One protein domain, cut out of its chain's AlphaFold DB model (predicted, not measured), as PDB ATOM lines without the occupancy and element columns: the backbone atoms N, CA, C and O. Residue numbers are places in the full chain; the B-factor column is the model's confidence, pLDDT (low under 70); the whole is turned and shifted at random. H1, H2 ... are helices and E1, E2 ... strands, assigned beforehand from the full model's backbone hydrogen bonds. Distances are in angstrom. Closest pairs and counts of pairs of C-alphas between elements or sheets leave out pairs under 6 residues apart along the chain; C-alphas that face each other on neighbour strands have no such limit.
ATOM      1  N   GLU A   4    -119.799 -51.254-213.831       95.62
ATOM      2  CA  GLU A   4    -120.035 -51.310-212.379       95.62
ATOM      3  C   GLU A   4    -119.722 -52.691-211.798       95.62
ATOM      4  O   GLU A   4    -119.177 -52.776-210.703       95.62
ATOM      5  N   HIS A   5    -120.011 -53.774-212.533       93.56
ATOM      6  CA  HIS A   5    -119.624 -55.123-212.109       93.56
ATOM      7  C   HIS A   5    -118.101 -55.287-212.040       93.56
ATOM      8  O   HIS A   5    -117.606 -55.989-211.163       93.56
ATOM      9  N   MET A   6    -117.358 -54.644-212.946       92.50
ATOM     10  CA  MET A   6    -115.893 -54.631-212.879       92.50
ATOM     11  C   MET A   6    -115.406 -53.809-211.686       92.50
ATOM     12  O   MET A   6    -114.541 -54.269-210.948       92.50
ATOM     13  N   TYR A   7    -116.011 -52.646-211.439       94.50
ATOM     14  CA  TYR A   7    -115.658 -51.789-210.309       94.50
ATOM     15  C   TYR A   7    -115.808 -52.507-208.958       94.50
ATOM     16  O   TYR A   7    -114.888 -52.493-208.146       94.50
ATOM     17  N   VAL A   8    -116.932 -53.197-208.727       96.81
ATOM     18  CA  VAL A   8    -117.176 -53.899-207.449       96.81
ATOM     19  C   VAL A   8    -116.334 -55.165-207.261       96.81
ATOM     20  O   VAL A   8    -116.338 -55.731-206.176       96.81
ATOM     21  N   SER A   9    -115.622 -55.624-208.294       95.00
ATOM     22  CA  SER A   9    -114.668 -56.737-208.172       95.00
ATOM     23  C   SER A   9    -113.314 -56.319-207.588       95.00
ATOM     24  O   SER A   9    -112.459 -57.175-207.385       95.00
ATOM     25  N   GLU A  10    -113.098 -55.012-207.398       96.62
ATOM     26  CA  GLU A  10    -111.845 -54.408-206.923       96.62
ATOM     27  C   GLU A  10    -110.632 -54.622-207.846       96.62
ATOM     28  O   GLU A  10    -109.517 -54.213-207.521       96.62
ATOM     29  N   HIS A  11    -110.823 -55.175-209.048       94.44
ATOM     30  CA  HIS A  11    -109.734 -55.392-210.002       94.44
ATOM     31  C   HIS A  11    -108.971 -54.101-210.345       94.44
ATOM     32  O   HIS A  11    -107.749 -54.109-210.480       94.44
ATOM     33  N   ASN A  12    -109.675 -52.970-210.430       95.81
ATOM     34  CA  ASN A  12    -109.058 -51.664-210.649       95.81
ATOM     35  C   ASN A  12    -108.167 -51.222-209.474       95.81
ATOM     36  O   ASN A  12    -107.164 -50.557-209.706       95.81
ATOM     37  N   GLN A  13    -108.500 -51.591-208.232       97.88
ATOM     38  CA  GLN A  13    -107.672 -51.282-207.060       97.88
ATOM     39  C   GLN A  13    -106.377 -52.097-207.080       97.88
ATOM     40  O   GLN A  13    -105.299 -51.557-206.840       97.88
ATOM     41  N   GLU A  14    -106.458 -53.373-207.464       97.50
ATOM     42  CA  GLU A  14    -105.278 -54.223-207.641       97.50
ATOM     43  C   GLU A  14    -104.345 -53.701-208.746       97.50
ATOM     44  O   GLU A  14    -103.121 -53.695-208.585       97.50
ATOM     45  N   LEU A  15    -104.902 -53.226-209.863       97.50
ATOM     46  CA  LEU A  15    -104.123 -52.582-210.922       97.50
ATOM     47  C   LEU A  15    -103.503 -51.260-210.444       97.50
ATOM     48  O   LEU A  15    -102.304 -51.040-210.641       97.50
ATOM     49  N   ALA A  16    -104.265 -50.424-209.737       97.81
ATOM     50  CA  ALA A  16    -103.781 -49.157-209.195       97.81
ATOM     51  C   ALA A  16    -102.624 -49.350-208.199       97.81
ATOM     52  O   ALA A  16    -101.625 -48.636-208.278       97.81
ATOM     53  N   ALA A  17    -102.690 -50.367-207.332       98.44
ATOM     54  CA  ALA A  17    -101.606 -50.728-206.410       98.44
ATOM     55  C   ALA A  17    -100.292 -51.107-207.127       98.44
ATOM     56  O   ALA A  17     -99.223 -51.099-206.517       98.44
ATOM     57  N   ARG A  18    -100.361 -51.422-208.426       97.94
ATOM     58  CA  ARG A  18     -99.224 -51.745-209.302       97.94
ATOM     59  C   ARG A  18     -98.885 -50.607-210.273       97.94
ATOM     60  O   ARG A  18     -98.074 -50.802-211.174       97.94
ATOM     61  N   GLY A  19     -99.481 -49.427-210.090       97.75
ATOM     62  CA  GLY A  19     -99.242 -48.249-210.923       97.75
ATOM     63  C   GLY A  19     -99.899 -48.315-212.304       97.75
ATOM     64  O   GLY A  19     -99.396 -47.697-213.238       97.75
ATOM     65  N   ILE A  20    -100.989 -49.075-212.454       98.19
ATOM     66  CA  ILE A  20    -101.711 -49.236-213.722       98.19
ATOM     67  C   ILE A  20    -103.069 -48.532-213.616       98.19
ATOM     68  O   ILE A  20    -103.937 -48.945-212.846       98.19
ATOM     69  N   ALA A  21    -103.261 -47.471-214.402       97.81
ATOM     70  CA  ALA A  21    -104.554 -46.803-214.532       97.81
ATOM     71  C   ALA A  21    -105.576 -47.712-215.237       97.81
ATOM     72  O   ALA A  21    -105.215 -48.556-216.056       97.81
ATOM     73  N   THR A  22    -106.865 -47.561-214.920       97.56
ATOM     74  CA  THR A  22    -107.936 -48.387-215.502       97.56
ATOM     75  C   THR A  22    -109.062 -47.515-216.045       97.56
ATOM     76  O   THR A  22    -109.679 -46.763-215.292       97.56
ATOM     77  N   LEU A  23    -109.391 -47.690-217.326       97.69
ATOM     78  CA  LEU A  23    -110.630 -47.206-217.931       97.69
ATOM     79  C   LEU A  23    -111.629 -48.369-218.018       97.69
ATOM     80  O   LEU A  23    -111.371 -49.366-218.687       97.69
ATOM     81  N   MET A  24    -112.770 -48.254-217.333       96.50
ATOM     82  CA  MET A  24    -113.844 -49.256-217.370       96.50
ATOM     83  C   MET A  24    -115.008 -48.749-218.217       96.50
ATOM     84  O   MET A  24    -115.589 -47.706-217.919       96.50
ATOM     85  N   VAL A  25    -115.372 -49.509-219.250       95.94
ATOM     86  CA  VAL A  25    -116.313 -49.064-220.287       95.94
ATOM     87  C   VAL A  25    -117.460 -50.055-220.428       95.94
ATOM     88  O   VAL A  25    -117.253 -51.267-220.496       95.94
ATOM     89  N   ASP A  26    -118.683 -49.532-220.505       97.00
ATOM     90  CA  ASP A  26    -119.793 -50.278-221.089       97.00
ATOM     91  C   ASP A  26    -119.660 -50.190-222.609       97.00
ATOM     92  O   ASP A  26    -119.887 -49.137-223.197       97.00
ATOM     93  N   THR A  27    -119.249 -51.279-223.249       95.88
ATOM     94  CA  THR A  27    -119.103 -51.339-224.708       95.88
ATOM     95  C   THR A  27    -120.471 -51.440-225.395       95.88
ATOM     96  O   THR A  27    -121.449 -51.839-224.745       95.88
ATOM     97  N   PRO A  28    -120.571 -51.165-226.711       96.81
ATOM     98  CA  PRO A  28    -121.804 -51.385-227.463       96.81
ATOM     99  C   PRO A  28    -122.398 -52.782-227.207       96.81
ATOM    100  O   PRO A  28    -121.695 -53.797-227.240       96.81
ATOM    101  N   GLY A  29    -123.693 -52.829-226.894       95.94
ATOM    102  CA  GLY A  29    -124.416 -54.038-226.495       95.94
ATOM    103  C   GLY A  29    -124.425 -54.360-224.998       95.94
ATOM    104  O   GLY A  29    -125.060 -55.335-224.600       95.94
ATOM    105  N   SER A  30    -123.777 -53.553-224.153       95.62
ATOM    106  CA  SER A  30    -123.794 -53.719-222.695       95.62
ATOM    107  C   SER A  30    -124.197 -52.437-221.963       95.62
ATOM    108  O   SER A  30    -124.085 -51.332-222.489       95.62
ATOM    109  N   GLY A  31    -124.677 -52.611-220.729       96.25
ATOM    110  CA  GLY A  31    -124.852 -51.546-219.740       96.25
ATOM    111  C   GLY A  31    -125.538 -50.278-220.249       96.25
ATOM    112  O   GLY A  31    -126.613 -50.338-220.854       96.25
ATOM    113  N   GLU A  32    -124.940 -49.129-219.940       97.38
ATOM    114  CA  GLU A  32    -125.440 -47.812-220.333       97.38
ATOM    115  C   GLU A  32    -125.387 -47.579-221.848       97.38
ATOM    116  O   GLU A  32    -126.344 -47.028-222.401       97.38
ATOM    117  N   ALA A  33    -124.327 -48.039-222.519       97.25
ATOM    118  CA  ALA A  33    -124.164 -47.886-223.964       97.25
ATOM    119  C   ALA A  33    -125.363 -48.471-224.722       97.25
ATOM    120  O   ALA A  33    -125.950 -47.805-225.572       97.25
ATOM    121  N   LEU A  34    -125.819 -49.666-224.340       97.56
ATOM    122  CA  LEU A  34    -127.034 -50.237-224.917       97.56
ATOM    123  C   LEU A  34    -128.302 -49.533-224.416       97.56
ATOM    124  O   LEU A  34    -129.139 -49.115-225.212       97.56
ATOM    125  N   ARG A  35    -128.484 -49.432-223.093       97.69
ATOM    126  CA  ARG A  35    -129.792 -49.072-222.512       97.69
ATOM    127  C   ARG A  35    -130.151 -47.597-222.632       97.69
ATOM    128  O   ARG A  35    -131.336 -47.286-222.687       97.69
ATOM    129  N   LYS A  36    -129.161 -46.704-222.614       97.81
ATOM    130  CA  LYS A  36    -129.383 -45.252-222.679       97.81
ATOM    131  C   LYS A  36    -128.982 -44.655-224.018       97.81
ATOM    132  O   LYS A  36    -129.609 -43.692-224.439       97.81
ATOM    133  N   GLN A  37    -127.962 -45.212-224.671       97.38
ATOM    134  CA  GLN A  37    -127.438 -44.658-225.924       97.38
ATOM    135  C   GLN A  37    -127.856 -45.459-227.166       97.38
ATOM    136  O   GLN A  37    -127.616 -45.015-228.282       97.38
ATOM    137  N   GLY A  38    -128.497 -46.622-226.998       97.81
ATOM    138  CA  GLY A  38    -128.941 -47.451-228.121       97.81
ATOM    139  C   GLY A  38    -127.794 -48.070-228.925       97.81
ATOM    140  O   GLY A  38    -128.025 -48.562-230.028       97.81
ATOM    141  N   LEU A  39    -126.570 -48.066-228.391       97.56
ATOM    142  CA  LEU A  39    -125.404 -48.653-229.041       97.56
ATOM    143  C   LEU A  39    -125.490 -50.174-228.914       97.56
ATOM    144  O   LEU A  39    -125.282 -50.741-227.838       97.56
ATOM    145  N   THR A  40    -125.838 -50.838-230.009       97.12
ATOM    146  CA  THR A  40    -125.954 -52.297-230.091       97.12
ATOM    147  C   THR A  40    -124.593 -52.954-230.293       97.12
ATOM    148  O   THR A  40    -123.636 -52.319-230.727       97.12
ATOM    149  N   SER A  41    -124.481 -54.243-229.957       94.88
ATOM    150  CA  SER A  41    -123.242 -54.990-230.190       94.88
ATOM    151  C   SER A  41    -122.839 -54.932-231.658       94.88
ATOM    152  O   SER A  41    -123.658 -55.176-232.542       94.88
ATOM    153  N   GLN A  42    -121.551 -54.708-231.896       94.25
ATOM    154  CA  GLN A  42    -120.959 -54.766-233.222       94.25
ATOM    155  C   GLN A  42    -119.731 -55.672-233.240       94.25
ATOM    156  O   GLN A  42    -119.065 -55.870-232.223       94.25
ATOM    157  N   VAL A  43    -119.445 -56.227-234.416       94.94
ATOM    158  CA  VAL A  43    -118.306 -57.127-234.653       94.94
ATOM    159  C   VAL A  43    -116.982 -56.361-234.711       94.94
ATOM    160  O   VAL A  43    -115.938 -56.912-234.367       94.94
ATOM    161  N   ASN A  44    -117.024 -55.094-235.122       97.12
ATOM    162  CA  ASN A  44    -115.852 -54.234-235.261       97.12
ATOM    163  C   ASN A  44    -115.495 -53.612-233.907       97.12
ATOM    164  O   ASN A  44    -115.836 -52.469-233.595       97.12
ATOM    165  N   THR A  45    -114.880 -54.408-233.041       97.31
ATOM    166  CA  THR A  45    -114.542 -53.994-231.675       97.31
ATOM    167  C   THR A  45    -113.395 -52.994-231.621       97.31
ATOM    168  O   THR A  45    -113.290 -52.228-230.671       97.31
ATOM    169  N   GLU A  46    -112.549 -52.983-232.648       98.19
ATOM    170  CA  GLU A  46    -111.487 -52.006-232.866       98.19
ATOM    171  C   GLU A  46    -112.004 -50.568-232.913       98.19
ATOM    172  O   GLU A  46    -111.290 -49.680-232.477       98.19
ATOM    173  N   GLU A  47    -113.240 -50.326-233.363       98.19
ATOM    174  CA  GLU A  47    -113.776 -48.964-233.489       98.19
ATOM    175  C   GLU A  47    -113.959 -48.296-232.121       98.19
ATOM    176  O   GLU A  47    -113.479 -47.186-231.892       98.19
ATOM    177  N   TRP A  48    -114.611 -48.977-231.173       97.62
ATOM    178  CA  TRP A  48    -114.768 -48.430-229.823       97.62
ATOM    179  C   TRP A  48    -113.494 -48.586-228.989       97.62
ATOM    180  O   TRP A  48    -113.277 -47.793-228.077       97.62
ATOM    181  N   ALA A  49    -112.636 -49.568-229.291       98.31
ATOM    182  CA  ALA A  49    -111.332 -49.678-228.648       98.31
ATOM    183  C   ALA A  49    -110.428 -48.497-229.032       98.31
ATOM    184  O   ALA A  49    -109.824 -47.903-228.144       98.31
ATOM    185  N   ALA A  50    -110.402 -48.106-230.311       98.62
ATOM    186  CA  ALA A  50    -109.689 -46.926-230.791       98.62
ATOM    187  C   ALA A  50    -110.176 -45.657-230.082       98.62
ATOM    188  O   ALA A  50    -109.361 -44.934-229.526       98.62
ATOM    189  N   ALA A  51    -111.496 -45.459-229.973       98.44
ATOM    190  CA  ALA A  51    -112.057 -44.317-229.244       98.44
ATOM    191  C   ALA A  51    -111.650 -44.285-227.755       98.44
ATOM    192  O   ALA A  51    -111.445 -43.214-227.188       98.44
ATOM    193  N   CYS A  52    -111.514 -45.449-227.108       98.50
ATOM    194  CA  CYS A  52    -111.012 -45.527-225.733       98.50
ATOM    195  C   CYS A  52    -109.525 -45.164-225.635       98.50
ATOM    196  O   CYS A  52    -109.121 -44.538-224.658       98.50
ATOM    197  N   ILE A  53    -108.714 -45.568-226.618       98.69
ATOM    198  CA  ILE A  53    -107.287 -45.226-226.683       98.69
ATOM    199  C   ILE A  53    -107.127 -43.728-226.928       98.69
ATOM    200  O   ILE A  53    -106.382 -43.096-226.191       98.69
ATOM    201  N   ASP A  54    -107.874 -43.158-227.875       98.69
ATOM    202  CA  ASP A  54    -107.844 -41.723-228.172       98.69
ATOM    203  C   ASP A  54    -108.149 -40.902-226.906       98.69
ATOM    204  O   ASP A  54    -107.410 -39.981-226.577       98.69
ATOM    205  N   PHE A  55    -109.170 -41.299-226.133       98.62
ATOM    206  CA  PHE A  55    -109.486 -40.675-224.843       98.62
ATOM    207  C   PHE A  55    -108.350 -40.798-223.813       98.62
ATOM    208  O   PHE A  55    -108.084 -39.859-223.067       98.62
ATOM    209  N   LEU A  56    -107.686 -41.956-223.737       98.44
ATOM    210  CA  LEU A  56    -106.570 -42.172-222.811       98.44
ATOM    211  C   LEU A  56    -105.324 -41.363-223.196       98.44
ATOM    212  O   LEU A  56    -104.604 -40.915-222.309       98.44
ATOM    213  N   GLU A  57    -105.071 -41.172-224.492       97.81
ATOM    214  CA  GLU A  57    -103.922 -40.420-225.014       97.81
ATOM    215  C   GLU A  57    -104.024 -38.904-224.755       97.81
ATOM    216  O   GLU A  57    -103.010 -38.206-224.812       97.81
ATOM    217  N   GLU A  58    -105.212 -38.385-224.426       98.19
ATOM    218  CA  GLU A  58    -105.402 -36.984-224.026       98.19
ATOM    219  C   GLU A  58    -104.842 -36.674-222.624       98.19
ATOM    220  O   GLU A  58    -104.542 -35.513-222.327       98.19
ATOM    221  N   ASP A  59    -104.685 -37.683-221.759       97.75
ATOM    222  CA  ASP A  59    -104.163 -37.503-220.403       97.75
ATOM    223  C   ASP A  59    -102.627 -37.651-220.379       97.75
ATOM    224  O   ASP A  59    -102.105 -38.752-220.582       97.75
ATOM    225  N   PRO A  60    -101.862 -36.585-220.062       97.44
ATOM    226  CA  PRO A  60    -100.401 -36.646-220.015       97.44
ATOM    227  C   PRO A  60     -99.844 -37.570-218.916       97.44
ATOM    228  O   PRO A  60     -98.643 -37.845-218.911       97.44
ATOM    229  N   ALA A  61    -100.669 -38.035-217.969       97.38
ATOM    230  CA  ALA A  61    -100.281 -39.044-216.986       97.38
ATOM    231  C   ALA A  61    -100.293 -40.478-217.551       97.38
ATOM    232  O   ALA A  61     -99.756 -41.388-216.912       97.38
ATOM    233  N   ILE A  62    -100.889 -40.694-218.728       98.31
ATOM    234  CA  ILE A  62    -100.961 -41.998-219.386       98.31
ATOM    235  C   ILE A  62     -99.806 -42.158-220.374       98.31
ATOM    236  O   ILE A  62     -99.568 -41.341-221.259       98.31
ATOM    237  N   ASP A  63     -99.087 -43.269-220.248       98.19
ATOM    238  CA  ASP A  63     -98.076 -43.666-221.221       98.19
ATOM    239  C   ASP A  63     -98.742 -44.382-222.401       98.19
ATOM    240  O   ASP A  63     -99.070 -45.570-222.318       98.19
ATOM    241  N   ALA A  64     -98.913 -43.657-223.509       97.62
ATOM    242  CA  ALA A  64     -99.548 -44.152-224.731       97.62
ATOM    243  C   ALA A  64     -98.902 -45.437-225.285       97.62
ATOM    244  O   ALA A  64     -99.572 -46.254-225.911       97.62
ATOM    245  N   SER A  65     -97.615 -45.679-225.006       98.12
ATOM    246  CA  SER A  65     -96.916 -46.887-225.466       98.12
ATOM    247  C   SER A  65     -97.247 -48.150-224.658       98.12
ATOM    248  O   SER A  65     -96.830 -49.247-225.031       98.12
ATOM    249  N   ARG A  66     -97.983 -48.019-223.543       98.19
ATOM    250  CA  ARG A  66     -98.282 -49.106-222.593       98.19
ATOM    251  C   ARG A  66     -99.777 -49.332-222.355       98.19
ATOM    252  O   ARG A  66    -100.157 -49.933-221.351       98.19
ATOM    253  N   ILE A  67    -100.630 -48.899-223.280       98.75
ATOM    254  CA  ILE A  67    -102.075 -49.136-223.194       98.75
ATOM    255  C   ILE A  67    -102.390 -50.598-223.547       98.75
ATOM    256  O   ILE A  67    -101.917 -51.133-224.548       98.75
ATOM    257  N   GLY A  68    -103.201 -51.257-222.717       98.38
ATOM    258  CA  GLY A  68    -103.635 -52.641-222.912       98.38
ATOM    259  C   GLY A  68    -105.144 -52.811-222.764       98.38
ATOM    260  O   GLY A  68    -105.822 -51.955-222.200       98.38
ATOM    261  N   ILE A  69    -105.666 -53.939-223.250       98.25
ATOM    262  CA  ILE A  69    -107.088 -54.292-223.162       98.25
ATOM    263  C   ILE A  69    -107.290 -55.616-222.420       98.25
ATOM    264  O   ILE A  69    -106.594 -56.604-222.667       98.25
ATOM    265  N   VAL A  70    -108.280 -55.647-221.525       96.69
ATOM    266  CA  VAL A  70    -108.715 -56.848-220.800       96.69
ATOM    267  C   VAL A  70    -110.193 -57.082-221.085       96.69
ATOM    268  O   VAL A  70    -111.019 -56.200-220.863       96.69
ATOM    269  N   GLY A  71    -110.538 -58.273-221.571       95.38
ATOM    270  CA  GLY A  71    -111.913 -58.647-221.886       95.38
ATOM    271  C   GLY A  71    -112.398 -59.842-221.068       95.38
ATOM    272  O   GLY A  71    -111.831 -60.927-221.170       95.38
ATOM    273  N   TRP A  72    -113.469 -59.661-220.290       93.88
ATOM    274  CA  TRP A  72    -114.079 -60.715-219.465       93.88
ATOM    275  C   TRP A  72    -115.282 -61.370-220.149       93.88
ATOM    276  O   TRP A  72    -116.165 -60.670-220.652       93.88
ATOM    277  N   SER A  73    -115.380 -62.701-220.087       92.38
ATOM    278  CA  SER A  73    -116.484 -63.482-220.672       92.38
ATOM    279  C   SER A  73    -116.624 -63.203-222.178       92.38
ATOM    280  O   SER A  73    -115.675 -63.457-222.912       92.38
ATOM    281  N   LEU A  74    -117.728 -62.612-222.664       92.00
ATOM    282  CA  LEU A  74    -117.846 -62.157-224.063       92.00
ATOM    283  C   LEU A  74    -116.717 -61.185-224.462       92.00
ATOM    284  O   LEU A  74    -116.306 -61.141-225.620       92.00
ATOM    285  N   GLY A  75    -116.150 -60.462-223.494       92.94
ATOM    286  CA  GLY A  75    -114.944 -59.668-223.695       92.94
ATOM    287  C   GLY A  75    -113.746 -60.486-224.192       92.94
ATOM    288  O   GLY A  75    -112.894 -59.936-224.878       92.94
ATOM    289  N   GLY A  76    -113.700 -61.796-223.931       93.81
ATOM    290  CA  GLY A  76    -112.699 -62.714-224.476       93.81
ATOM    291  C   GLY A  76    -112.753 -62.857-226.000       93.81
ATOM    292  O   GLY A  76    -111.740 -63.186-226.604       93.81
ATOM    293  N   TYR A  77    -113.886 -62.544-226.637       93.75
ATOM    294  CA  TYR A  77    -113.971 -62.359-228.089       93.75
ATOM    295  C   TYR A  77    -113.573 -60.932-228.497       93.75
ATOM    296  O   TYR A  77    -112.811 -60.737-229.446       93.75
ATOM    297  N   TYR A  78    -114.055 -59.929-227.758       95.88
ATOM    298  CA  TYR A  78    -113.831 -58.522-228.091       95.88
ATOM    299  C   TYR A  78    -112.368 -58.081-227.999       95.88
ATOM    300  O   TYR A  78    -111.882 -57.403-228.901       95.88
ATOM    301  N   ALA A  79    -111.647 -58.471-226.947       97.19
ATOM    302  CA  ALA A  79    -110.266 -58.045-226.739       97.19
ATOM    303  C   ALA A  79    -109.323 -58.542-227.859       97.19
ATOM    304  O   ALA A  79    -108.647 -57.705-228.461       97.19
ATOM    305  N   PRO A  80    -109.322 -59.837-228.249       97.56
ATOM    306  CA  PRO A  80    -108.528 -60.301-229.387       97.56
ATOM    307  C   PRO A  80    -108.941 -59.678-230.722       97.56
ATOM    308  O   PRO A  80    -108.071 -59.354-231.528       97.56
ATOM    309  N   ARG A  81    -110.246 -59.478-230.970       97.31
ATOM    310  CA  ARG A  81    -110.722 -58.824-232.201       97.31
ATOM    311  C   ARG A  81    -110.253 -57.370-232.280       97.31
ATOM    312  O   ARG A  81    -109.863 -56.943-233.364       97.31
ATOM    313  N   ALA A  82    -110.231 -56.641-231.161       98.25
ATOM    314  CA  ALA A  82    -109.679 -55.291-231.093       98.25
ATOM    315  C   ALA A  82    -108.164 -55.310-231.337       98.25
ATOM    316  O   ALA A  82    -107.700 -54.670-232.272       98.25
ATOM    317  N   ALA A  83    -107.400 -56.122-230.600       98.31
ATOM    318  CA  ALA A  83    -105.942 -56.228-230.760       98.31
ATOM    319  C   ALA A  83    -105.507 -56.695-232.168       98.31
ATOM    320  O   ALA A  83    -104.421 -56.371-232.669       98.31
ATOM    321  N   ALA A  84    -106.363 -57.452-232.858       98.31
ATOM    322  CA  ALA A  84    -106.117 -57.857-234.233       98.31
ATOM    323  C   ALA A  84    -106.104 -56.673-235.220       98.31
ATOM    324  O   ALA A  84    -105.412 -56.781-236.234       98.31
ATOM    325  N   PHE A  85    -106.757 -55.542-234.921       98.56
ATOM    326  CA  PHE A  85    -106.930 -54.423-235.864       98.56
ATOM    327  C   PHE A  85    -106.529 -53.044-235.312       98.56
ATOM    328  O   PHE A  85    -106.142 -52.186-236.096       98.56
ATOM    329  N   GLU A  86    -106.511 -52.849-233.994       98.44
ATOM    330  CA  GLU A  86    -105.995 -51.652-233.320       98.44
ATOM    331  C   GLU A  86    -104.609 -51.958-232.733       98.44
ATOM    332  O   GLU A  86    -104.466 -52.680-231.744       98.44
ATOM    333  N   LYS A  87    -103.568 -51.466-233.410       98.25
ATOM    334  CA  LYS A  87    -102.167 -51.844-233.163       98.25
ATOM    335  C   LYS A  87    -101.473 -51.018-232.091       98.25
ATOM    336  O   LYS A  87    -100.362 -51.376-231.711       98.25
ATOM    337  N   ARG A  88    -102.121 -49.971-231.574       98.56
ATOM    338  CA  ARG A  88    -101.626 -49.223-230.408       98.56
ATOM    339  C   ARG A  88    -101.716 -50.028-229.107       98.56
ATOM    340  O   ARG A  88    -101.020 -49.718-228.149       98.56
ATOM    341  N   LEU A  89    -102.529 -51.088-229.069       98.69
ATOM    342  CA  LEU A  89    -102.632 -51.979-227.913       98.69
ATOM    343  C   LEU A  89    -101.340 -52.787-227.714       98.69
ATOM    344  O   LEU A  89    -101.031 -53.694-228.487       98.69
ATOM    345  N   ALA A  90    -100.624 -52.507-226.626       98.50
ATOM    346  CA  ALA A  90     -99.393 -53.192-226.238       98.50
ATOM    347  C   ALA A  90     -99.641 -54.548-225.548       98.50
ATOM    348  O   ALA A  90     -98.749 -55.395-225.484       98.50
ATOM    349  N   LEU A  91    -100.850 -54.760-225.018       98.19
ATOM    350  CA  LEU A  91    -101.241 -55.970-224.296       98.19
ATOM    351  C   LEU A  91    -102.706 -56.316-224.577       98.19
ATOM    352  O   LEU A  91    -103.570 -55.440-224.602       98.19
ATOM    353  N   CYS A  92    -102.995 -57.609-224.716       98.19
ATOM    354  CA  CYS A  92    -104.350 -58.136-224.821       98.19
ATOM    355  C   CYS A  92    -104.532 -59.312-223.858       98.19
ATOM    356  O   CYS A  92    -103.765 -60.274-223.899       98.19
ATOM    357  N   VAL A  93    -105.580 -59.262-223.036       97.62
ATOM    358  CA  VAL A  93    -105.987 -60.355-222.146       97.62
ATOM    359  C   VAL A  93    -107.407 -60.787-222.498       97.62
ATOM    360  O   VAL A  93    -108.357 -60.019-222.349       97.62
ATOM    361  N   ALA A  94    -107.555 -62.037-222.931       96.19
ATOM    362  CA  ALA A  94    -108.849 -62.696-223.079       96.19
ATOM    363  C   ALA A  94    -109.104 -63.577-221.850       96.19
ATOM    364  O   ALA A  94    -108.386 -64.552-221.627       96.19
ATOM    365  N   TRP A  95    -110.104 -63.230-221.039       89.81
ATOM    366  CA  TRP A  95    -110.381 -63.907-219.773       89.81
ATOM    367  C   TRP A  95    -111.765 -64.562-219.790       89.81
ATOM    368  O   TRP A  95    -112.792 -63.900-219.629       89.81
ATOM    369  N   GLY A  96    -111.768 -65.891-219.930       74.44
ATOM    370  CA  GLY A  96    -112.974 -66.726-219.879       74.44
ATOM    371  C   GLY A  96    -113.546 -67.085-221.251       74.44
ATOM    372  O   GLY A  96    -114.762 -67.019-221.416       74.44
TER     373      GLY A  96
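AT A GLANCE: This is residues 4 to 96 of the 97 residues of the protein "Alpha/beta fold hydrolase" of Streptomyces sp. SID10244 (UniProt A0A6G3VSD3). A small sheet of two parallel strands, E1 and E2, has H5 packed over one of its faces, and the longest helix, H4, crosses the far half of H5 with its first residues. H1 and H2 lie end to end on the other side of the domain, away from H4, H5 and both strands; from there the long stretch of residues 17 to 30 folds back, passing between these two short helices and H4, to reach H3 at the far side, while residues 14 to 19 stick out. The printed part has 93 residues with five named helices and two named strands, in the order H1, H2, H3, H4, E1, H5, E2, and the class is mixed, helices and strands. The whole is compact, with a radius of gyration of the C-alphas of 13.0 A and spans of 33 by 30 by 26 A.

HOW THE PARTS SIT: The sheet has the order E1, residues 68 to 72, then E2, residues 91 to 95. The two strands are parallel neighbours at 6 degrees, and their C-alphas 68 and 91 face each other at 4.3 A. N 69 and O 91 are within hydrogen-bond range at 2.9 A, and so are N 93 and O 69 at 2.9 A. Between the strands along the chain comes H5, residues 75 to 85; E1, H5 and E2 form a strand-helix-strand unit, two parallel neighbour strands joined through a helix, with a right-handed crossover. The closest C-alphas of H5 and E2 are those of Gly 76 and Ala 94, 4.1 A apart; those of H5 and E1 are Ala 79 and Gly 71, 5.2 A apart. H4, residues 45 to 57, touches H5 with its residues 45 to 49 alone. Their closest C-alphas, those of Glu 46 and Ala 82, are 4.1 A apart, and their lines are about perpendicular at 77 degrees. H4 and E2 are apart. H1, residues 4 to 7, and H2, residues 11 to 16, are close but not clearly touching, the closest C-alphas being those of Met 6 and Asn 12 at 7.8 A. H3, residues 31 to 35, touches no helix and is apart from both strands. In H2, H3 and H4 every O i to N i+4 pair is within hydrogen-bond range; in H5 5 of 7 are, and H1 is too short for such a pair, its one O i to N i+3 pair being within range.

IN THESE COORDINATES: E1 runs 13.6 A from C-alpha 68 at (-103.635, -52.641, -222.912) to C-alpha 72, and E2 runs 12.9 A from C-alpha 91 to C-alpha 95 at (-110.381, -63.907, -219.773). H5, from Gly 75 to Phe 85, is 15.5 A long. H4, from Thr 45 to Glu 57, is 18.5 A long. H3 has 5 residues, from Gly 31 to Arg 35, and H2 has 6, from His 11 to Ala 16. H1 begins at C-alpha 4, at (-120.035, -51.310, -212.379), and has 4 residues.

THE WHOLE: The two C-alphas farthest apart are those of Arg 18 and Gly 38, at 35.4 A, while the first and last printed C-alphas, of Glu 4 and Gly 96, are 18.5 A apart. The printed part has no cut. The link from H2 to H3, 14 residues, is long; those from H3 to H4 and from H4 to E1 are short, and the other three are tight. The mean pLDDT of the printed part is 96.7, and no printed residue is under 70.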